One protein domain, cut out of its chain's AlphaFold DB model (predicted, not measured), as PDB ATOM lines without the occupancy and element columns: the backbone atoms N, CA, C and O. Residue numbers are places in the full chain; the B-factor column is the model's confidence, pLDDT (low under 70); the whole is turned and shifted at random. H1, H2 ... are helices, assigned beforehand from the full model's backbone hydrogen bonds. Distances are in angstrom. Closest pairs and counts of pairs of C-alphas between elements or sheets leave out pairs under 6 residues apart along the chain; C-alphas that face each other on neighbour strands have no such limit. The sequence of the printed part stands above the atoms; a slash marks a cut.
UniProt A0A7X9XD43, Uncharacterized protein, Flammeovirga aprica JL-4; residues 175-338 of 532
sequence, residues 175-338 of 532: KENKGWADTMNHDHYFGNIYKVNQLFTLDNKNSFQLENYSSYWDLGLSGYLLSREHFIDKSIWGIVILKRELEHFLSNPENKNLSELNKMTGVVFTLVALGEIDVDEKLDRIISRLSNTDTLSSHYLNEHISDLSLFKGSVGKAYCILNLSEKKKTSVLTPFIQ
ATOM      1  N   LYS A 175      31.254  34.230  -6.604       92.94
ATOM      2  CA  LYS A 175      32.195  35.134  -7.284       92.94
ATOM      3  C   LYS A 175      31.436  36.191  -8.080       92.94
ATOM      4  O   LYS A 175      30.623  35.849  -8.931       92.94
ATOM      5  N   GLU A 176      31.750  37.470  -7.870       91.75
ATOM      6  CA  GLU A 176      31.008  38.617  -8.436       91.75
ATOM      7  C   GLU A 176      30.787  38.554  -9.954       91.75
ATOM      8  O   GLU A 176      29.743  38.963 -10.451       91.75
ATOM      9  N   ASN A 177      31.747  38.011 -10.704       90.44
ATOM     10  CA  ASN A 177      31.691  37.931 -12.163       90.44
ATOM     11  C   ASN A 177      31.144  36.604 -12.714       90.44
ATOM     12  O   ASN A 177      30.962  36.499 -13.933       90.44
ATOM     13  N   LYS A 178      30.910  35.604 -11.855       89.94
ATOM     14  CA  LYS A 178      30.492  34.251 -12.257       89.94
ATOM     15  C   LYS A 178      29.208  33.759 -11.583       89.94
ATOM     16  O   LYS A 178      28.539  32.906 -12.153       89.94
ATOM     17  N   GLY A 179      28.842  34.300 -10.425       93.44
ATOM     18  CA  GLY A 179      27.715  33.832  -9.621       93.44
ATOM     19  C   GLY A 179      28.140  32.834  -8.543       93.44
ATOM     20  O   GLY A 179      29.291  32.832  -8.107       93.44
ATOM     21  N   TRP A 180      27.204  31.995  -8.105       92.19
ATOM     22  CA  TRP A 180      27.474  30.876  -7.199       92.19
ATOM     23  C   TRP A 180      28.013  29.676  -7.978       92.19
ATOM     24  O   TRP A 180      27.549  29.396  -9.086       92.19
ATOM     25  N   ALA A 181      28.987  28.979  -7.395       89.25
ATOM     26  CA  ALA A 181      29.457  27.714  -7.935       89.25
ATOM     27  C   ALA A 181      28.422  26.598  -7.712       89.25
ATOM     28  O   ALA A 181      27.744  26.547  -6.687       89.25
ATOM     29  N   ASP A 182      28.341  25.677  -8.659       83.06
ATOM     30  CA  ASP A 182      27.632  24.413  -8.540       83.06
ATOM     31  C   ASP A 182      28.562  23.374  -7.896       83.06
ATOM     32  O   ASP A 182      29.622  23.047  -8.437       83.06
ATOM     33  N   THR A 183      28.178  22.870  -6.722       74.69
ATOM     34  CA  THR A 183      28.913  21.812  -6.011       74.69
ATOM     35  C   THR A 183      28.469  20.405  -6.403       74.69
ATOM     36  O   THR A 183      29.096  19.431  -5.975       74.69
ATOM     37  N   MET A 184      27.438  20.253  -7.244       68.75
ATOM     38  CA  MET A 184      27.033  18.960  -7.789       68.75
ATOM     39  C   MET A 184      27.981  18.517  -8.901       68.75
ATOM     40  O   MET A 184      27.686  18.590 -10.093       68.75
ATOM     41  N   ASN A 185      29.115  17.937  -8.517       57.84
ATOM     42  CA  ASN A 185      29.873  17.113  -9.448       57.84
ATOM     43  C   ASN A 185      29.097  15.797  -9.678       57.84
ATOM     44  O   ASN A 185      29.058  14.925  -8.808       57.84
ATOM     45  N   HIS A 186      28.442  15.658 -10.836       48.75
ATOM     46  CA  HIS A 186      27.623  14.485 -11.182       48.75
ATOM     47  C   HIS A 186      28.376  13.148 -11.047       48.75
ATOM     48  O   HIS A 186      27.769  12.157 -10.634       48.75
ATOM     49  N   ASP A 187      29.692  13.126 -11.294       44.31
ATOM     50  CA  ASP A 187      30.522  11.924 -11.119       44.31
ATOM     51  C   ASP A 187      30.633  11.487  -9.645       44.31
ATOM     52  O   ASP A 187      30.807  10.301  -9.357       44.31
ATOM     53  N   HIS A 188      30.500  12.434  -8.710       45.31
ATOM     54  CA  HIS A 188      30.533  12.190  -7.266       45.31
ATOM     55  C   HIS A 188      29.173  11.775  -6.704       45.31
ATOM     56  O   HIS A 188      29.117  10.893  -5.849       45.31
ATOM     57  N   TYR A 189      28.087  12.389  -7.175       44.19
ATOM     58  CA  TYR A 189      26.761  12.199  -6.579       44.19
ATOM     59  C   TYR A 189      26.068  10.902  -7.019       44.19
ATOM     60  O   TYR A 189      25.345  10.290  -6.236       44.19
ATOM     61  N   PHE A 190      26.315  10.446  -8.252       45.75
ATOM     62  CA  PHE A 190      25.660   9.255  -8.811       45.75
ATOM     63  C   PHE A 190      26.549   8.011  -8.873       45.75
ATOM     64  O   PHE A 190      26.137   6.983  -9.402       45.75
ATOM     65  N   GLY A 191      27.738   8.070  -8.271       37.97
ATOM     66  CA  GLY A 191      28.517   6.881  -7.965       37.97
ATOM     67  C   GLY A 191      28.968   6.111  -9.199       37.97
ATOM     68  O   GLY A 191      28.498   5.007  -9.456       37.97
ATOM     69  N   ASN A 192      30.026   6.583  -9.856       41.69
ATOM     70  CA  ASN A 192      30.963   5.624 -10.434       41.69
ATOM     71  C   ASN A 192      31.969   5.232  -9.344       41.69
ATOM     72  O   ASN A 192      33.132   5.627  -9.356       41.69
ATOM     73  N   ILE A 193      31.488   4.473  -8.352       45.06
ATOM     74  CA  ILE A 193      32.255   4.023  -7.172       45.06
ATOM     75  C   ILE A 193      33.537   3.278  -7.609       45.06
ATOM     76  O   ILE A 193      34.549   3.276  -6.913       45.06
ATOM     77  N   TYR A 194      33.543   2.725  -8.826       45.78
ATOM     78  CA  TYR A 194      34.697   2.086  -9.460       45.78
ATOM     79  C   TYR A 194      35.844   3.042  -9.841       45.78
ATOM     80  O   TYR A 194      36.948   2.572 -10.116       45.78
ATOM     81  N   LYS A 195      35.635   4.364  -9.824       47.59
ATOM     82  CA  LYS A 195      36.672   5.383 -10.080       47.59
ATOM     83  C   LYS A 195      37.172   6.096  -8.826       47.59
ATOM     84  O   LYS A 195      38.068   6.923  -8.938       47.59
ATOM     85  N   VAL A 196      36.674   5.759  -7.634       53.03
ATOM     86  CA  VAL A 196      37.088   6.392  -6.365       53.03
ATOM     87  C   VAL A 196      38.615   6.358  -6.201       53.03
ATOM     88  O   VAL A 196      39.233   7.392  -5.973       53.03
ATOM     89  N   ASN A 197      39.264   5.223  -6.472       50.97
ATOM     90  CA  ASN A 197      40.729   5.116  -6.383       50.97
ATOM     91  C   ASN A 197      41.488   5.941  -7.441       50.97
ATOM     92  O   ASN A 197      42.667   6.225  -7.255       50.97
ATOM     93  N   GLN A 198      40.838   6.318  -8.547       51.66
ATOM     94  CA  GLN A 198      41.410   7.212  -9.559       51.66
ATOM     95  C   GLN A 198      41.153   8.685  -9.220       51.66
ATOM     96  O   GLN A 198      41.997   9.522  -9.513       51.66
ATOM     97  N   LEU A 199      40.023   9.009  -8.583       50.22
ATOM     98  CA  LEU A 199      39.653  10.370  -8.181       50.22
ATOM     99  C   LEU A 199      40.455  10.869  -6.967       50.22
ATOM    100  O   LEU A 199      40.738  12.056  -6.887       50.22
ATOM    101  N   PHE A 200      40.888   9.980  -6.067       51.84
ATOM    102  CA  PHE A 200      41.695  10.328  -4.886       51.84
ATOM    103  C   PHE A 200      43.218  10.224  -5.107       51.84
ATOM    104  O   PHE A 200      43.968   9.931  -4.174       51.84
ATOM    105  N   THR A 201      43.717  10.458  -6.323       54.47
ATOM    106  CA  THR A 201      45.157  10.689  -6.515       54.47
ATOM    107  C   THR A 201      45.509  12.124  -6.109       54.47
ATOM    108  O   THR A 201      44.700  13.036  -6.271       54.47
ATOM    109  N   LEU A 202      46.726  12.349  -5.594       51.69
ATOM    110  CA  LEU A 202      47.228  13.703  -5.290       51.69
ATOM    111  C   LEU A 202      47.129  14.651  -6.502       51.69
ATOM    112  O   LEU A 202      46.935  15.851  -6.321       51.69
ATOM    113  N   ASP A 203      47.185  14.099  -7.717       52.12
ATOM    114  CA  ASP A 203      47.080  14.832  -8.981       52.12
ATOM    115  C   ASP A 203      45.638  15.249  -9.336       52.12
ATOM    116  O   ASP A 203      45.440  16.204 -10.085       52.12
ATOM    117  N   ASN A 204      44.617  14.600  -8.761       49.25
ATOM    118  CA  ASN A 204      43.196  14.914  -8.974       49.25
ATOM    119  C   ASN A 204      42.615  15.880  -7.930       49.25
ATOM    120  O   ASN A 204      41.403  16.092  -7.870       49.25
ATOM    121  N   LYS A 205      43.464  16.546  -7.138       50.91
ATOM    122  CA  LYS A 205      43.042  17.591  -6.188       50.91
ATOM    123  C   LYS A 205      42.236  18.713  -6.867       50.91
ATOM    124  O   LYS A 205      41.344  19.284  -6.249       50.91
ATOM    125  N   ASN A 206      42.497  18.965  -8.153       47.31
ATOM    126  CA  ASN A 206      41.776  19.947  -8.972       47.31
ATOM    127  C   ASN A 206      40.384  19.467  -9.417       47.31
ATOM    128  O   ASN A 206      39.510  20.290  -9.674       47.31
ATOM    129  N   SER A 207      40.138  18.157  -9.466       45.81
ATOM    130  CA  SER A 207      38.851  17.552  -9.851       45.81
ATOM    131  C   SER A 207      37.757  17.807  -8.811       45.81
ATOM    132  O   SER A 207      36.573  17.813  -9.140       45.81
ATOM    133  N   PHE A 208      38.165  18.068  -7.564       50.06
ATOM    134  CA  PHE A 208      37.307  18.517  -6.461       50.06
ATOM    135  C   PHE A 208      37.104  20.043  -6.435       50.06
ATOM    136  O   PHE A 208      36.322  20.537  -5.630       50.06
ATOM    137  N   GLN A 209      37.822  20.793  -7.280       52.91
ATOM    138  CA  GLN A 209      37.841  22.262  -7.301       52.91
ATOM    139  C   GLN A 209      37.331  22.860  -8.617       52.91
ATOM    140  O   GLN A 209      37.429  24.074  -8.810       52.91
ATOM    141  N   LEU A 210      36.799  22.046  -9.535       58.12
ATOM    142  CA  LEU A 210      36.132  22.568 -10.725       58.12
ATOM    143  C   LEU A 210      34.798  23.182 -10.306       58.12
ATOM    144  O   LEU A 210      33.747  22.552 -10.353       58.12
ATOM    145  N   GLU A 211      34.879  24.426  -9.854       72.88
ATOM    146  CA  GLU A 211      33.737  25.300  -9.663       72.88
ATOM    147  C   GLU A 211      33.059  25.493 -11.023       72.88
ATOM    148  O   GLU A 211      33.522  26.259 -11.879       72.88
ATOM    149  N   ASN A 212      31.971  24.765 -11.233       82.38
ATOM    150  CA  ASN A 212      31.119  24.965 -12.387       82.38
ATOM    151  C   ASN A 212      30.187  26.138 -12.101       82.38
ATOM    152  O   ASN A 212      29.632  26.247 -11.017       82.38
ATOM    153  N   TYR A 213      30.018  27.027 -13.071       89.44
ATOM    154  CA  TYR A 213      29.099  28.154 -12.960       89.44
ATOM    155  C   TYR A 213      28.078  28.026 -14.073       89.44
ATOM    156  O   TYR A 213      28.434  27.949 -15.249       89.44
ATOM    157  N   SER A 214      26.810  27.983 -13.699       89.88
ATOM    158  CA  SER A 214      25.705  27.839 -14.631       89.88
ATOM    159  C   SER A 214      24.549  28.735 -14.205       89.88
ATOM    160  O   SER A 214      24.491  29.192 -13.064       89.88
ATOM    161  N   SER A 215      23.611  28.976 -15.117       92.12
ATOM    162  CA  SER A 215      22.394  29.752 -14.828       92.12
ATOM    163  C   SER A 215      21.137  28.901 -14.895       92.12
ATOM    164  O   SER A 215      20.042  29.437 -15.069       92.12
ATOM    165  N   TYR A 216      21.276  27.578 -14.778       89.94
ATOM    166  CA  TYR A 216      20.113  26.710 -14.648       89.94
ATOM    167  C   TYR A 216      19.328  27.064 -13.382       89.94
ATOM    168  O   TYR A 216      19.881  27.589 -12.415       89.94
ATOM    169  N   TRP A 217      18.023  26.818 -13.392       88.19
ATOM    170  CA  TRP A 217      17.182  27.089 -12.226       88.19
ATOM    171  C   TRP A 217      17.343  26.039 -11.124       88.19
ATOM    172  O   TRP A 217      17.105  26.352  -9.967       88.19
ATOM    173  N   ASP A 218      17.754  24.815 -11.456       86.62
ATOM    174  CA  ASP A 218      17.891  23.705 -10.512       86.62
ATOM    175  C   ASP A 218      19.187  23.798  -9.693       86.62
ATOM    176  O   ASP A 218      19.145  23.720  -8.464       86.62
ATOM    177  N   LEU A 219      20.326  24.002 -10.362       84.38
ATOM    178  CA  LEU A 219      21.674  23.981  -9.770       84.38
ATOM    179  C   LEU A 219      22.458  25.284  -9.955       84.38
ATOM    180  O   LEU A 219      23.527  25.461  -9.375       84.38
ATOM    181  N   GLY A 220      21.945  26.196 -10.779       87.88
ATOM    182  CA  GLY A 220      22.646  27.404 -11.186       87.88
ATOM    183  C   GLY A 220      22.112  28.682 -10.552       87.88
ATOM    184  O   GLY A 220      21.194  28.694  -9.728       87.88
ATOM    185  N   LEU A 221      22.707  29.792 -10.985       93.19
ATOM    186  CA  LEU A 221      22.480  31.158 -10.518       93.19
ATOM    187  C   LEU A 221      20.997  31.538 -10.384       93.19
ATOM    188  O   LEU A 221      20.615  32.184  -9.411       93.19
ATOM    189  N   SER A 222      20.175  31.116 -11.343       92.50
ATOM    190  CA  SER A 222      18.729  31.350 -11.343       92.50
ATOM    191  C   SER A 222      18.074  30.794 -10.076       92.50
ATOM    192  O   SER A 222      17.377  31.518  -9.370       92.50
ATOM    193  N   GLY A 223      18.391  29.549  -9.720       91.56
ATOM    194  CA  GLY A 223      17.875  28.896  -8.520       91.56
ATOM    195  C   GLY A 223      18.298  29.573  -7.218       91.56
ATOM    196  O   GLY A 223      17.474  29.800  -6.330       91.56
ATOM    197  N   TYR A 224      19.575  29.958  -7.116       93.38
ATOM    198  CA  TYR A 224      20.091  30.658  -5.934       93.38
ATOM    199  C   TYR A 224      19.337  31.959  -5.662       93.38
ATOM    200  O   TYR A 224      19.006  32.254  -4.509       93.38
ATOM    201  N   LEU A 225      19.037  32.726  -6.712       93.50
ATOM    202  CA  LEU A 225      18.378  34.024  -6.593       93.50
ATOM    203  C   LEU A 225      16.923  33.925  -6.115       93.50
ATOM    204  O   LEU A 225      16.477  34.807  -5.382       93.50
ATOM    205  N   LEU A 226      16.201  32.851  -6.451       89.81
ATOM    206  CA  LEU A 226      14.809  32.657  -6.015       89.81
ATOM    207  C   LEU A 226      14.672  32.597  -4.490       89.81
ATOM    208  O   LEU A 226      13.714  33.118  -3.924       89.81
ATOM    209  N   SER A 227      15.660  32.017  -3.811       90.69
ATOM    210  CA  SER A 227      15.700  31.935  -2.344       90.69
ATOM    211  C   SER A 227      16.168  33.227  -1.658       90.69
ATOM    212  O   SER A 227      16.160  33.325  -0.430       90.69
ATOM    213  N   ARG A 228      16.580  34.239  -2.434       89.88
ATOM    214  CA  ARG A 228      17.254  35.451  -1.943       89.88
ATOM    215  C   ARG A 228      16.454  36.735  -2.144       89.88
ATOM    216  O   ARG A 228      17.002  37.816  -1.943       89.88
ATOM    217  N   GLU A 229      15.155  36.646  -2.432       75.81
ATOM    218  CA  GLU A 229      14.257  37.808  -2.588       75.81
ATOM    219  C   GLU A 229      14.382  38.828  -1.426       75.81
ATOM    220  O   GLU A 229      14.226  40.032  -1.614       75.81
ATOM    221  N   HIS A 230      14.716  38.368  -0.213       73.50
ATOM    222  CA  HIS A 230      14.870  39.207   0.986       73.50
ATOM    223  C   HIS A 230      16.322  39.412   1.460       73.50
ATOM    224  O   HIS A 230      16.546  40.029   2.506       73.50
ATOM    225  N   PHE A 231      17.307  38.923   0.703       77.81
ATOM    226  CA  PHE A 231      18.734  38.990   1.018       77.81
ATOM    227  C   PHE A 231      19.463  39.680  -0.147       77.81
ATOM    228  O   PHE A 231      19.835  39.058  -1.137       77.81
ATOM    229  N   ILE A 232      19.597  41.006  -0.058       71.00
ATOM    230  CA  ILE A 232      19.888  41.863  -1.224       71.00
ATOM    231  C   ILE A 232      21.367  41.844  -1.655       71.00
ATOM    232  O   ILE A 232      21.643  42.019  -2.836       71.00
ATOM    233  N   ASP A 233      22.310  41.602  -0.742       77.12
ATOM    234  CA  ASP A 233      23.720  41.994  -0.924       77.12
ATOM    235  C   ASP A 233      24.378  41.419  -2.202       77.12
ATOM    236  O   ASP A 233      24.714  42.152  -3.131       77.12
ATOM    237  N   LYS A 234      24.464  40.088  -2.323       83.06
ATOM    238  CA  LYS A 234      25.068  39.417  -3.496       83.06
ATOM    239  C   LYS A 234      24.098  39.213  -4.664       83.06
ATOM    240  O   LYS A 234      24.521  38.979  -5.796       83.06
ATOM    241  N   SER A 235      22.798  39.339  -4.410       85.75
ATOM    242  CA  SER A 235      21.743  39.105  -5.401       85.75
ATOM    243  C   SER A 235      21.809  40.091  -6.565       85.75
ATOM    244  O   SER A 235      21.531  39.711  -7.699       85.75
ATOM    245  N   ILE A 236      22.263  41.327  -6.321       90.69
ATOM    246  CA  ILE A 236      22.432  42.353  -7.363       90.69
ATOM    247  C   ILE A 236      23.382  41.869  -8.465       90.69
ATOM    248  O   ILE A 236      23.057  41.956  -9.649       90.69
ATOM    249  N   TRP A 237      24.532  41.308  -8.093       92.25
ATOM    250  CA  TRP A 237      25.506  40.787  -9.053       92.25
ATOM    251  C   TRP A 237      24.951  39.603  -9.844       92.25
ATOM    252  O   TRP A 237      25.123  39.538 -11.063       92.25
ATOM    253  N   GLY A 238      24.218  38.708  -9.179       92.19
ATOM    254  CA  GLY A 238      23.522  37.616  -9.852       92.19
ATOM    255  C   GLY A 238      22.506  38.111 -10.883       92.19
ATOM    256  O   GLY A 238      22.514  37.655 -12.025       92.19
ATOM    257  N   ILE A 239      21.693  39.107 -10.526       93.75
ATOM    258  CA  ILE A 239      20.727  39.736 -11.439       93.75
ATOM    259  C   ILE A 239      21.441  40.360 -12.645       93.75
ATOM    260  O   ILE A 239      20.994  40.188 -13.778       93.75
ATOM    261  N   VAL A 240      22.571  41.044 -12.435       94.50
ATOM    262  CA  VAL A 240      23.375  41.624 -13.526       94.50
ATOM    263  C   VAL A 240      23.876  40.540 -14.485       94.50
ATOM    264  O   VAL A 240      23.778  40.710 -15.704       94.50
ATOM    265  N   ILE A 241      24.372  39.413 -13.962       94.69
ATOM    266  CA  ILE A 241      24.817  38.278 -14.783       94.69
ATOM    267  C   ILE A 241      23.646  37.723 -15.602       94.69
ATOM    268  O   ILE A 241      23.781  37.588 -16.819       94.69
ATOM    269  N   LEU A 242      22.495  37.469 -14.971       94.69
ATOM    270  CA  LEU A 242      21.304  36.951 -15.648       94.69
ATOM    271  C   LEU A 242      20.780  37.903 -16.731       94.69
ATOM    272  O   LEU A 242      20.462  37.461 -17.835       94.69
ATOM    273  N   LYS A 243      20.740  39.214 -16.463       94.69
ATOM    274  CA  LYS A 243      20.357  40.222 -17.466       94.69
ATOM    275  C   LYS A 243      21.304  40.210 -18.661       94.69
ATOM    276  O   LYS A 243      20.844  40.250 -19.798       94.69
ATOM    277  N   ARG A 244      22.617  40.115 -18.430       94.44
ATOM    278  CA  ARG A 244      23.609  40.025 -19.511       94.44
ATOM    279  C   ARG A 244      23.419  38.763 -20.351       94.44
ATOM    280  O   ARG A 244      23.525  38.837 -21.572       94.44
ATOM    281  N   GLU A 245      23.143  37.623 -19.721       93.25
ATOM    282  CA  GLU A 245      22.850  36.383 -20.447       93.25
ATOM    283  C   GLU A 245      21.570  36.487 -21.279       93.25
ATOM    284  O   GLU A 245      21.565  36.077 -22.440       93.25
ATOM    285  N   LEU A 246      20.517  37.093 -20.725       93.25
ATOM    286  CA  LEU A 246      19.272  37.344 -21.444       93.25
ATOM    287  C   LEU A 246      19.485  38.256 -22.659       93.25
ATOM    288  O   LEU A 246      19.049  37.918 -23.756       93.25
ATOM    289  N   GLU A 247      20.189  39.379 -22.503       93.38
ATOM    290  CA  GLU A 247      20.495  40.270 -23.629       93.38
ATOM    291  C   GLU A 247      21.342  39.555 -24.689       93.38
ATOM    292  O   GLU A 247      21.064  39.650 -25.882       93.38
ATOM    293  N   HIS A 248      22.327  38.753 -24.274       92.06
ATOM    294  CA  HIS A 248      23.125  37.959 -25.205       92.06
ATOM    295  C   HIS A 248      22.265  36.957 -25.995       92.06
ATOM    296  O   HIS A 248      22.428  36.849 -27.214       92.06
ATOM    297  N   PHE A 249      21.317  36.285 -25.333       91.12
ATOM    298  CA  PHE A 249      20.345  35.381 -25.956       91.12
ATOM    299  C   PHE A 249      19.419  36.095 -26.954       91.12
ATOM    300  O   PHE A 249      19.119  35.547 -28.020       91.12
ATOM    301  N   LEU A 250      18.993  37.320 -26.637       91.12
ATOM    302  CA  LEU A 250      18.135  38.135 -27.500       91.12
ATOM    303  C   LEU A 250      18.886  38.746 -28.692       91.12
ATOM    304  O   LEU A 250      18.282  38.942 -29.746       91.12
ATOM    305  N   SER A 251      20.176  39.055 -28.547       92.56
ATOM    306  CA  SER A 251      20.990  39.681 -29.597       92.56
ATOM    307  C   SER A 251      21.640  38.694 -30.570       92.56
ATOM    308  O   SER A 251      22.060  39.116 -31.644       92.56
ATOM    309  N   ASN A 252      21.745  37.404 -30.231       89.38
ATOM    310  CA  ASN A 252      22.482  36.416 -31.032       89.38
ATOM    311  C   ASN A 252      21.571  35.270 -31.493       89.38
ATOM    312  O   ASN A 252      21.629  34.169 -30.932       89.38
ATOM    313  N   PRO A 253      20.725  35.498 -32.517       81.31
ATOM    314  CA  PRO A 253      19.719  34.529 -32.914       81.31
ATOM    315  C   PRO A 253      20.294  33.197 -33.429       81.31
ATOM    316  O   PRO A 253      19.663  32.149 -33.291       81.31
ATOM    317  N   GLU A 254      21.518  33.220 -33.944       82.38
ATOM    318  CA  GLU A 254      22.181  32.054 -34.536       82.38
ATOM    319  C   GLU A 254      22.860  31.133 -33.509       82.38
ATOM    320  O   GLU A 254      23.251  30.010 -33.829       82.38
ATOM    321  N   ASN A 255      23.019  31.571 -32.255       78.69
ATOM    322  CA  ASN A 255      23.761  30.799 -31.260       78.69
ATOM    323  C   ASN A 255      22.879  29.727 -30.594       78.69
ATOM    324  O   ASN A 255      22.241  29.971 -29.568       78.69
ATOM    325  N   LYS A 256      22.882  28.521 -31.175       68.62
ATOM    326  CA  LYS A 256      22.161  27.341 -30.662       68.62
ATOM    327  C   LYS A 256      22.655  26.857 -29.288       68.62
ATOM    328  O   LYS A 256      21.885  26.273 -28.541       68.62
ATOM    329  N   ASN A 257      23.893  27.153 -28.888       61.03
ATOM    330  CA  ASN A 257      24.403  26.731 -27.572       61.03
ATOM    331  C   ASN A 257      23.774  27.525 -26.411       61.03
ATOM    332  O   ASN A 257      23.828  27.098 -25.263       61.03
ATOM    333  N   LEU A 258      23.159  28.678 -26.696       57.72
ATOM    334  CA  LEU A 258      22.418  29.470 -25.709       57.72
ATOM    335  C   LEU A 258      20.940  29.080 -25.618       57.72
ATOM    336  O   LEU A 258      20.232  29.626 -24.779       57.72
ATOM    337  N   SER A 259      20.454  28.178 -26.477       58.34
ATOM    338  CA  SER A 259      19.047  27.773 -26.494       58.34
ATOM    339  C   SER A 259      18.753  26.568 -25.611       58.34
ATOM    340  O   SER A 259      17.699  25.957 -25.773       58.34
ATOM    341  N   GLU A 260      19.647  26.225 -24.677       74.56
ATOM    342  CA  GLU A 260      19.318  25.252 -23.643       74.56
ATOM    343  C   GLU A 260      18.103  25.744 -22.870       74.56
ATOM    344  O   GLU A 260      18.164  26.678 -22.064       74.56
ATOM    345  N   LEU A 261      16.975  25.107 -23.168       72.81
ATOM    346  CA  LEU A 261      15.673  25.562 -22.735       72.81
ATOM    347  C   LEU A 261      15.623  25.670 -21.213       72.81
ATOM    348  O   LEU A 261      15.225  26.709 -20.706       72.81
ATOM    349  N   ASN A 262      16.126  24.653 -20.513       77.00
ATOM    350  CA  ASN A 262      16.197  24.611 -19.054       77.00
ATOM    351  C   ASN A 262      16.965  25.806 -18.456       77.00
ATOM    352  O   ASN A 262      16.584  26.349 -17.420       77.00
ATOM    353  N   LYS A 263      18.044  26.243 -19.121       87.75
ATOM    354  CA  LYS A 263      18.820  27.411 -18.697       87.75
ATOM    355  C   LYS A 263      18.003  28.680 -18.913       87.75
ATOM    356  O   LYS A 263      17.733  29.406 -17.961       87.75
ATOM    357  N   MET A 264      17.586  28.944 -20.150       89.50
ATOM    358  CA  MET A 264      16.992  30.237 -20.494       89.50
ATOM    359  C   MET A 264      15.589  30.442 -19.931       89.50
ATOM    360  O   MET A 264      15.274  31.561 -19.530       89.50
ATOM    361  N   THR A 265      14.754  29.402 -19.840       87.38
ATOM    362  CA  THR A 265      13.462  29.523 -19.146       87.38
ATOM    363  C   THR A 265      13.681  29.824 -17.667       87.38
ATOM    364  O   THR A 265      13.012  30.704 -17.136       87.38
ATOM    365  N   GLY A 266      14.668  29.182 -17.034       88.75
ATOM    366  CA  GLY A 266      15.089  29.470 -15.665       88.75
ATOM    367  C   GLY A 266      15.512  30.926 -15.459       88.75
ATOM    368  O   GLY A 266      15.011  31.587 -14.546       88.75
ATOM    369  N   VAL A 267      16.371  31.449 -16.343       92.00
ATOM    370  CA  VAL A 267      16.806  32.858 -16.326       92.00
ATOM    371  C   VAL A 267      15.607  33.798 -16.427       92.00
ATOM    372  O   VAL A 267      15.459  34.709 -15.611       92.00
ATOM    373  N   VAL A 268      14.737  33.576 -17.414       91.31
ATOM    374  CA  VAL A 268      13.579  34.440 -17.659       91.31
ATOM    375  C   VAL A 268      12.609  34.400 -16.480       91.31
ATOM    376  O   VAL A 268      12.238  35.459 -15.978       91.31
ATOM    377  N   PHE A 269      12.240  33.215 -15.986       88.38
ATOM    378  CA  PHE A 269      11.337  33.094 -14.839       88.38
ATOM    379  C   PHE A 269      11.894  33.755 -13.585       88.38
ATOM    380  O   PHE A 269      11.155  34.442 -12.885       88.38
ATOM    381  N   THR A 270      13.190  33.598 -13.324       90.69
ATOM    382  CA  THR A 270      13.841  34.225 -12.170       90.69
ATOM    383  C   THR A 270      13.777  35.744 -12.273       90.69
ATOM    384  O   THR A 270      13.361  36.412 -11.331       90.69
ATOM    385  N   LEU A 271      14.125  36.308 -13.431       91.62
ATOM    386  CA  LEU A 271      14.077  37.754 -13.630       91.62
ATOM    387  C   LEU A 271      12.641  38.306 -13.589       91.62
ATOM    388  O   LEU A 271      12.428  39.377 -13.026       91.62
ATOM    389  N   VAL A 272      11.648  37.592 -14.128       88.50
ATOM    390  CA  VAL A 272      10.228  37.980 -14.016       88.50
ATOM    391  C   VAL A 272       9.767  37.951 -12.560       88.50
ATOM    392  O   VAL A 272       9.145  38.909 -12.097       88.50
ATOM    393  N   ALA A 273      10.100  36.890 -11.825       85.62
ATOM    394  CA  ALA A 273       9.740  36.747 -10.419       85.62
ATOM    395  C   ALA A 273      10.332  37.866  -9.550       85.62
ATOM    396  O   ALA A 273       9.639  38.407  -8.689       85.62
ATOM    397  N   LEU A 274      11.576  38.261  -9.825       87.50
ATOM    398  CA  LEU A 274      12.253  39.369  -9.143       87.50
ATOM    399  C   LEU A 274      11.777  40.759  -9.606       87.50
ATOM    400  O   LEU A 274      12.159  41.760  -9.010       87.50
ATOM    401  N   GLY A 275      10.934  40.846 -10.642       88.12
ATOM    402  CA  GLY A 275      10.457  42.121 -11.190       88.12
ATOM    403  C   GLY A 275      11.507  42.877 -12.009       88.12
ATOM    404  O   GLY A 275      11.438  44.096 -12.122       88.12
ATOM    405  N   GLU A 276      12.479  42.163 -12.578       90.44
ATOM    406  CA  GLU A 276      13.657  42.716 -13.258       90.44
ATOM    407  C   GLU A 276      13.514  42.814 -14.789       90.44
ATOM    408  O   GLU A 276      14.407  43.337 -15.464       90.44
ATOM    409  N   ILE A 277      12.407  42.311 -15.347       84.69
ATOM    410  CA  ILE A 277      12.046  42.440 -16.766       84.69
ATOM    411  C   ILE A 277      10.863  43.399 -16.893       84.69
ATOM    412  O   ILE A 277       9.802  43.164 -16.319       84.69
ATOM    413  N   ASP A 278      11.061  44.461 -17.678       77.00
ATOM    414  CA  ASP A 278       9.991  45.368 -18.085       77.00
ATOM    415  C   ASP A 278       9.077  44.672 -19.104       77.00
ATOM    416  O   ASP A 278       9.548  44.035 -20.053       77.00
ATOM    417  N   VAL A 279       7.775  44.728 -18.845       64.44
ATOM    418  CA  VAL A 279       6.822  43.676 -19.228       64.44
ATOM    419  C   VAL A 279       6.332  43.813 -20.670       64.44
ATOM    420  O   VAL A 279       5.753  42.868 -21.191       64.44
ATOM    421  N   ASP A 280       6.580  44.935 -21.346       69.31
ATOM    422  CA  ASP A 280       5.972  45.161 -22.660       69.31
ATOM    423  C   ASP A 280       6.944  44.863 -23.819       69.31
ATOM    424  O   ASP A 280       6.819  43.822 -24.460       69.31
ATOM    425  N   GLU A 281       7.980  45.669 -24.076       74.00
ATOM    426  CA  GLU A 281       8.814  45.465 -25.283       74.00
ATOM    427  C   GLU A 281       9.738  44.232 -25.204       74.00
ATOM    428  O   GLU A 281       9.953  43.516 -26.188       74.00
ATOM    429  N   LYS A 282      10.317  43.955 -24.030       85.19
ATOM    430  CA  LYS A 282      11.256  42.832 -23.880       85.19
ATOM    431  C   LYS A 282      10.545  41.486 -23.902       85.19
ATOM    432  O   LYS A 282      11.122  40.511 -24.379       85.19
ATOM    433  N   LEU A 283       9.309  41.427 -23.419       87.44
ATOM    434  CA  LEU A 283       8.551  40.189 -23.298       87.44
ATOM    435  C   LEU A 283       8.194  39.604 -24.668       87.44
ATOM    436  O   LEU A 283       8.440  38.421 -24.897       87.44
ATOM    437  N   ASP A 284       7.735  40.437 -25.603       89.81
ATOM    438  CA  ASP A 284       7.430  40.014 -26.975       89.81
ATOM    439  C   ASP A 284       8.676  39.474 -27.685       89.81
ATOM    440  O   ASP A 284       8.634  38.438 -28.355       89.81
ATOM    441  N   ARG A 285       9.827  40.128 -27.478       91.94
ATOM    442  CA  ARG A 285      11.118  39.662 -28.001       91.94
ATOM    443  C   ARG A 285      11.516  38.316 -27.399       91.94
ATOM    444  O   ARG A 285      11.975  37.447 -28.137       91.94
ATOM    445  N   ILE A 286      11.321  38.122 -26.093       91.12
ATOM    446  CA  ILE A 286      11.596  36.852 -25.405       91.12
ATOM    447  C   ILE A 286      10.679  35.745 -25.927       91.12
ATOM    448  O   ILE A 286      11.174  34.679 -26.287       91.12
ATOM    449  N   ILE A 287       9.370  35.992 -26.018       91.12
ATOM    450  CA  ILE A 287       8.382  35.022 -26.506       91.12
ATOM    451  C   ILE A 287       8.678  34.638 -27.955       91.12
ATOM    452  O   ILE A 287       8.736  33.448 -28.275       91.12
ATOM    453  N   SER A 288       8.914  35.623 -28.826       91.06
ATOM    454  CA  SER A 288       9.275  35.390 -30.226       91.06
ATOM    455  C   SER A 288      10.552  34.560 -30.331       91.06
ATOM    456  O   SER A 288      10.607  33.561 -31.054       91.06
ATOM    457  N   ARG A 289      11.572  34.916 -29.543       89.62
ATOM    458  CA  ARG A 289      12.851  34.213 -29.539       89.62
ATOM    459  C   ARG A 289      12.705  32.776 -29.058       89.62
ATOM    460  O   ARG A 289      13.169  31.882 -29.756       89.62
ATOM    461  N   LEU A 290      12.052  32.554 -27.917       88.69
ATOM    462  CA  LEU A 290      11.777  31.217 -27.397       88.69
ATOM    463  C   LEU A 290      10.991  30.409 -28.423       88.69
ATOM    464  O   LEU A 290      11.399  29.303 -28.735       88.69
ATOM    465  N   SER A 291       9.926  30.950 -29.015       88.62
ATOM    466  CA  SER A 291       9.104  30.240 -30.009       88.62
ATOM    467  C   SER A 291       9.942  29.689 -31.165       88.62
ATOM    468  O   SER A 291       9.761  28.532 -31.540       88.62
ATOM    469  N   ASN A 292      10.935  30.456 -31.622       86.19
ATOM    470  CA  ASN A 292      11.806  30.115 -32.746       86.19
ATOM    471  C   ASN A 292      13.024  29.236 -32.396       86.19
ATOM    472  O   ASN A 292      13.780  28.891 -33.301       86.19
ATOM    473  N   THR A 293      13.271  28.880 -31.129       82.44
ATOM    474  CA  THR A 293      14.354  27.936 -30.805       82.44
ATOM    475  C   THR A 293      13.924  26.494 -31.065       82.44
ATOM    476  O   THR A 293      12.890  26.050 -30.562       82.44
ATOM    477  N   ASP A 294      14.725  25.734 -31.812       72.38
ATOM    478  CA  ASP A 294      14.508  24.293 -31.959       72.38
ATOM    479  C   ASP A 294      14.621  23.605 -30.592       72.38
ATOM    480  O   ASP A 294      15.559  23.852 -29.833       72.38
ATOM    481  N   THR A 295      13.688  22.706 -30.280       62.59
ATOM    482  CA  THR A 295      13.719  21.881 -29.061       62.59
ATOM    483  C   THR A 295      14.654  20.683 -29.218       62.59
ATOM    484  O   THR A 295      14.312  19.591 -28.762       62.59
ATOM    485  N   LEU A 296      15.786  20.838 -29.918       56.56
ATOM    486  CA  LEU A 296      16.796  19.782 -29.963       56.56
ATOM    487  C   LEU A 296      17.194  19.510 -28.513       56.56
ATOM    488  O   LEU A 296      17.684  20.401 -27.815       56.56
ATOM    489  N   SER A 297      16.818  18.323 -28.040       52.16
ATOM    490  CA  SER A 297      16.895  17.941 -26.640       52.16
ATOM    491  C   SER A 297      18.328  18.103 -26.150       52.16
ATOM    492  O   SER A 297      19.291  17.817 -26.863       52.16
ATOM    493  N   SER A 298      18.471  18.570 -24.908       51.28
ATOM    494  CA  SER A 298      19.740  18.496 -24.189       51.28
ATOM    495  C   SER A 298      20.335  17.095 -24.360       51.28
ATOM    496  O   SER A 298      19.581  16.129 -24.257       51.28
ATOM    497  N   HIS A 299      21.649  17.022 -24.592       49.41
ATOM    498  CA  HIS A 299      22.533  15.900 -24.970       49.41
ATOM    499  C   HIS A 299      22.317  14.473 -24.391       49.41
ATOM    500  O   HIS A 299      23.140  13.595 -24.636       49.41
ATOM    501  N   TYR A 300      21.256  14.197 -23.634       48.31
ATOM    502  CA  TYR A 300      21.038  12.962 -22.880       48.31
ATOM    503  C   TYR A 300      19.996  12.001 -23.460       48.31
ATOM    504  O   TYR A 300      19.955  10.846 -23.041       48.31
ATOM    505  N   LEU A 301      19.163  12.428 -24.410       46.75
ATOM    506  CA  LEU A 301      18.191  11.547 -25.056       46.75
ATOM    507  C   LEU A 301      18.569  11.395 -26.524       46.75
ATOM    508  O   LEU A 301      18.788  12.394 -27.202       46.75
ATOM    509  N   ASN A 302      18.664  10.141 -26.979       46.81
ATOM    510  CA  ASN A 302      18.859   9.771 -28.381       46.81
ATOM    511  C   ASN A 302      18.094  10.739 -29.296       46.81
ATOM    512  O   ASN A 302      16.917  10.994 -29.039       46.81
ATOM    513  N   GLU A 303      18.735  11.214 -30.369       53.44
ATOM    514  CA  GLU A 303      18.261  12.250 -31.314       53.44
ATOM    515  C   GLU A 303      16.883  11.976 -31.970       53.44
ATOM    516  O   GLU A 303      16.422  12.733 -32.820       53.44
ATOM    517  N   HIS A 304      16.205  10.891 -31.597       52.47
ATOM    518  CA  HIS A 304      14.979  10.381 -32.197       52.47
ATOM    519  C   HIS A 304      13.721  10.499 -31.318       52.47
ATOM    520  O   HIS A 304      12.645  10.145 -31.795       52.47
ATOM    521  N   ILE A 305      13.804  10.986 -30.072       56.03
ATOM    522  CA  ILE A 305      12.616  11.209 -29.225       56.03
ATOM    523  C   ILE A 305      12.612  12.651 -28.719       56.03
ATOM    524  O   ILE A 305      13.552  13.089 -28.056       56.03
ATOM    525  N   SER A 306      11.539  13.388 -29.020       64.75
ATOM    526  CA  SER A 306      11.320  14.718 -28.458       64.75
ATOM    527  C   SER A 306      11.121  14.614 -26.946       64.75
ATOM    528  O   SER A 306      10.241  13.902 -26.463       64.75
ATOM    529  N   ASP A 307      11.939  15.339 -26.186       76.62
ATOM    530  CA  ASP A 307      11.732  15.484 -24.750       76.62
ATOM    531  C   ASP A 307      10.436  16.282 -24.522       76.62
ATOM    532  O   ASP A 307      10.339  17.452 -24.898       76.62
ATOM    533  N   LEU A 308       9.420  15.632 -23.952       83.31
ATOM    534  CA  LEU A 308       8.137  16.242 -23.582       83.31
ATOM    535  C   LEU A 308       8.082  16.617 -22.093       83.31
ATOM    536  O   LEU A 308       7.015  16.947 -21.582       83.31
ATOM    537  N   SER A 309       9.201  16.550 -21.369       82.06
ATOM    538  CA  SER A 309       9.229  16.890 -19.949       82.06
ATOM    539  C   SER A 309       8.956  18.375 -19.709       82.06
ATOM    540  O   SER A 309       9.259  19.249 -20.525       82.06
ATOM    541  N   LEU A 310       8.409  18.670 -18.533       83.25
ATOM    542  CA  LEU A 310       8.154  20.036 -18.085       83.25
ATOM    543  C   LEU A 310       9.446  20.824 -17.813       83.25
ATOM    544  O   LEU A 310       9.465  22.037 -17.985       83.25
ATOM    545  N   PHE A 311      10.525  20.161 -17.390       81.56
ATOM    546  CA  PHE A 311      11.756  20.849 -16.978       81.56
ATOM    547  C   PHE A 311      12.747  21.057 -18.123       81.56
ATOM    548  O   PHE A 311      13.447  22.064 -18.157       81.56
ATOM    549  N   LYS A 312      12.824  20.111 -19.065       79.31
ATOM    550  CA  LYS A 312      13.846  20.114 -20.126       79.31
ATOM    551  C   LYS A 312      13.251  20.067 -21.534       79.31
ATOM    552  O   LYS A 312      13.931  20.431 -22.492       79.31
ATOM    553  N   GLY A 313      11.985  19.677 -21.644       82.00
ATOM    554  CA  GLY A 313      11.307  19.406 -22.899       82.00
ATOM    555  C   GLY A 313      10.420  20.526 -23.438       82.00
ATOM    556  O   GLY A 313      10.275  21.611 -22.870       82.00
ATOM    557  N   SER A 314       9.778  20.240 -24.569       84.56
ATOM    558  CA  SER A 314       8.902  21.169 -25.294       84.56
ATOM    559  C   SER A 314       7.689  21.633 -24.477       84.56
ATOM    560  O   SER A 314       7.225  22.760 -24.664       84.56
ATOM    561  N   VAL A 315       7.212  20.820 -23.530       85.69
ATOM    562  CA  VAL A 315       6.132  21.201 -22.605       85.69
ATOM    563  C   VAL A 315       6.582  22.331 -21.681       85.69
ATOM    564  O   VAL A 315       5.851  23.305 -21.522       85.69
ATOM    565  N   GLY A 316       7.807  22.272 -21.151       85.81
ATOM    566  CA  GLY A 316       8.394  23.360 -20.362       85.81
ATOM    567  C   GLY A 316       8.508  24.672 -21.127       85.81
ATOM    568  O   GLY A 316       8.213  25.748 -20.602       85.81
ATOM    569  N   LYS A 317       8.879  24.584 -22.408       87.25
ATOM    570  CA  LYS A 317       8.936  25.734 -23.319       87.25
ATOM    571  C   LYS A 317       7.561  26.362 -23.495       87.25
ATOM    572  O   LYS A 317       7.415  27.570 -23.325       87.25
ATOM    573  N   ALA A 318       6.572  25.540 -23.845       89.25
ATOM    574  CA  ALA A 318       5.203  25.988 -24.052       89.25
ATOM    575  C   ALA A 318       4.639  26.618 -22.775       89.25
ATOM    576  O   ALA A 318       4.078  27.709 -22.824       89.25
ATOM    577  N   TYR A 319       4.873  25.979 -21.627       89.44
ATOM    578  CA  TYR A 319       4.491  26.497 -20.321       89.44
ATOM    579  C   TYR A 319       5.112  27.872 -20.038       89.44
ATOM    580  O   TYR A 319       4.401  28.789 -19.637       89.44
ATOM    581  N   CYS A 320       6.410  28.049 -20.307       88.94
ATOM    582  CA  CYS A 320       7.087  29.338 -20.161       88.94
ATOM    583  C   CYS A 320       6.472  30.422 -21.048       88.94
ATOM    584  O   CYS A 320       6.108  31.483 -20.551       88.94
ATOM    585  N   ILE A 321       6.274  30.140 -22.337       91.44
ATOM    586  CA  ILE A 321       5.664  31.096 -23.271       91.44
ATOM    587  C   ILE A 321       4.260  31.505 -22.811       91.44
ATOM    588  O   ILE A 321       3.944  32.696 -22.810       91.44
ATOM    589  N   LEU A 322       3.429  30.544 -22.397       91.19
ATOM    590  CA  LEU A 322       2.073  30.814 -21.909       91.19
ATOM    591  C   LEU A 322       2.088  31.672 -20.642       91.19
ATOM    592  O   LEU A 322       1.387  32.677 -20.570       91.19
ATOM    593  N   ASN A 323       2.928  31.314 -19.670       89.00
ATOM    594  CA  ASN A 323       3.048  32.035 -18.406       89.00
ATOM    595  C   ASN A 323       3.482  33.497 -18.629       89.00
ATOM    596  O   ASN A 323       2.873  34.421 -18.088       89.00
ATOM    597  N   LEU A 324       4.465  33.704 -19.513       88.94
ATOM    598  CA  LEU A 324       4.913  35.029 -19.934       88.94
ATOM    599  C   LEU A 324       3.809  35.809 -20.649       88.94
ATOM    600  O   LEU A 324       3.574  36.959 -20.302       88.94
ATOM    601  N   SER A 325       3.091  35.189 -21.587       89.56
ATOM    602  CA  SER A 325       2.004  35.844 -22.334       89.56
ATOM    603  C   SER A 325       0.877  36.327 -21.411       89.56
ATOM    604  O   SER A 325       0.267  37.366 -21.656       89.56
ATOM    605  N   GLU A 326       0.632  35.608 -20.313       88.94
ATOM    606  CA  GLU A 326      -0.334  35.990 -19.276       88.94
ATOM    607  C   GLU A 326       0.247  36.940 -18.217       88.94
ATOM    608  O   GLU A 326      -0.455  37.324 -17.280       88.94
ATOM    609  N   LYS A 327       1.524  37.327 -18.343       86.69
ATOM    610  CA  LYS A 327       2.251  38.188 -17.396       86.69
ATOM    611  C   LYS A 327       2.193  37.648 -15.960       86.69
ATOM    612  O   LYS A 327       2.183  38.414 -14.989       86.69
ATOM    613  N   LYS A 328       2.140  36.321 -15.811       84.00
ATOM    614  CA  LYS A 328       2.120  35.661 -14.505       84.00
ATOM    615  C   LYS A 328       3.504  35.760 -13.859       84.00
ATOM    616  O   LYS A 328       4.535  35.609 -14.502       84.00
ATOM    617  N   LYS A 329       3.516  36.052 -12.557       77.31
ATOM    618  CA  LYS A 329       4.751  36.110 -11.749       77.31
ATOM    619  C   LYS A 329       5.110  34.770 -11.111       77.31
ATOM    620  O   LYS A 329       6.249  34.572 -10.701       77.31
ATOM    621  N   THR A 330       4.131  33.878 -10.990       79.50
ATOM    622  CA  THR A 330       4.273  32.566 -10.364       79.50
ATOM    623  C   THR A 330       4.337  31.488 -11.433       79.50
ATOM    624  O   THR A 330       3.651  31.561 -12.454       79.50
ATOM    625  N   SER A 331       5.162  30.479 -11.195       83.69
ATOM    626  CA  SER A 331       5.364  29.348 -12.096       83.69
ATOM    627  C   SER A 331       5.549  28.078 -11.276       83.69
ATOM    628  O   SER A 331       5.930  28.143 -10.117       83.69
ATOM    629  N   VAL A 332       5.343  26.904 -11.863       83.81
ATOM    630  CA  VAL A 332       5.698  25.627 -11.220       83.81
ATOM    631  C   VAL A 332       7.199  25.538 -10.893       83.81
ATOM    632  O   VAL A 332       7.591  24.882  -9.934       83.81
ATOM    633  N   LEU A 333       8.051  26.238 -11.651       79.62
ATOM    634  CA  LEU A 333       9.493  26.343 -11.381       79.62
ATOM    635  C   LEU A 333       9.802  27.354 -10.273       79.62
ATOM    636  O   LEU A 333      10.843  27.280  -9.631       79.62
ATOM    637  N   THR A 334       8.894  28.304 -10.061       80.19
ATOM    638  CA  THR A 334       9.007  29.362  -9.059       80.19
ATOM    639  C   THR A 334       7.676  29.497  -8.310       80.19
ATOM    640  O   THR A 334       6.952  30.487  -8.478       80.19
ATOM    641  N   PRO A 335       7.285  28.470  -7.532       82.62
ATOM    642  CA  PRO A 335       5.938  28.352  -6.976       82.62
ATOM    643  C   PRO A 335       5.793  29.225  -5.724       82.62
ATOM    644  O   PRO A 335       5.483  28.742  -4.637       82.62
ATOM    645  N   PHE A 336       6.065  30.522  -5.878       85.94
ATOM    646  CA  PHE A 336       5.879  31.536  -4.853       85.94
ATOM    647  C   PHE A 336       4.430  31.563  -4.406       85.94
ATOM    648  O   PHE A 336       3.499  31.504  -5.216       85.94
ATOM    649  N   ILE A 337       4.248  31.754  -3.112       82.69
ATOM    650  CA  ILE A 337       2.932  31.843  -2.521       82.69
ATOM    651  C   ILE A 337       2.488  33.295  -2.595       82.69
ATOM    652  O   ILE A 337       3.149  34.216  -2.102       82.69
ATOM    653  N   GLN A 338       1.358  33.519  -3.259       78.00
ATOM    654  CA  GLN A 338       0.834  34.866  -3.424       78.00
ATOM    655  C   GLN A 338       0.404  35.458  -2.062       78.00
ATOM    656  O   GLN A 338       0.058  34.758  -1.115       78.00
TER     657      GLN A 338
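Overview. This is residues 175 to 338 of the 532 residues of an uncharacterized protein of Flammeovirga aprica JL-4 (UniProt A0A7X9XD43). What does the model look like? A thin arm with the short helices H1, H2 and H3 reaches away from a packed body of five helices, and residues 189 to 194 and 201 to 206 of the arm stand free. In the body H6 is the core, H4, H5 and H8 pack on it, and H7 forms a helical hairpin with H8. What is it made of? The printed part has 164 residues with eight named helices, H1 to H8 in chain order, and no named strand; it is all helix by class, with under half of the residues, 77, in named elements. How large is it? It is compact, with a radius of gyration of the C-alphas of 17.4 A, and spans 55 by 45 by 32 A.

Arrangement. How do the first helices stand? H1, residues 186 to 189, is near H2, residues 193 to 199. H2 is close to H3, residues 202 to 208, but not clearly touching; their closest C-alphas, of Leu 199 and Ser 207, are 7.4 A apart. What do the hubs touch? H5, residues 235 to 251, and H6, residues 261 to 273, touch at Leu 242 and Val 267, closest C-alphas 6.1 A apart, at a steep tilt of 55 degrees, opposite ways. H4, residues 221 to 226, touches H6 at Ser 222 and Val 267, closest C-alphas 5.5 A apart, at a shallow tilt of 34.8 degrees, only just short of steep. What follows? H7, residues 281 to 291, and H8, residues 314 to 325, are a hairpin, touching at Ile 287 and Ile 321, closest C-alphas 5.8 A apart, at a shallow tilt of 18 degrees, opposite ways. Of six touching pairs three are at a shallow tilt, a packing part aligned, part crossed. Which backbones are complete? In H4, H5, H6 and H8 every O i to N i+4 pair is within hydrogen-bond range; H7 has 6 of 7, H2 1 of 3 with 3 of 4 O i to N i+3 pairs, H3 0 of 3 with 1 of 4, and H1 is too short for an i+4 pair.

Along the chain. Where does the first helix begin? C-alpha 186 is at (27.623, 14.485, -11.182). How long are the helices? H5 is 24.2 A from first to last C-alpha, H6 17.7 A, H8 16.5 A and H7 15.9 A. H8 ends with C-alpha 325 at (2.004, 35.844, -22.334).

Size, cuts and confidence. Which links are long? H3 to H4, 12 residues, and H7 to H8, 22 residues; the printed part has no cut. Where is confidence low? Residues 184 to 210, 256 to 259, 279 to 280 and 295 to 306 have pLDDT under 70.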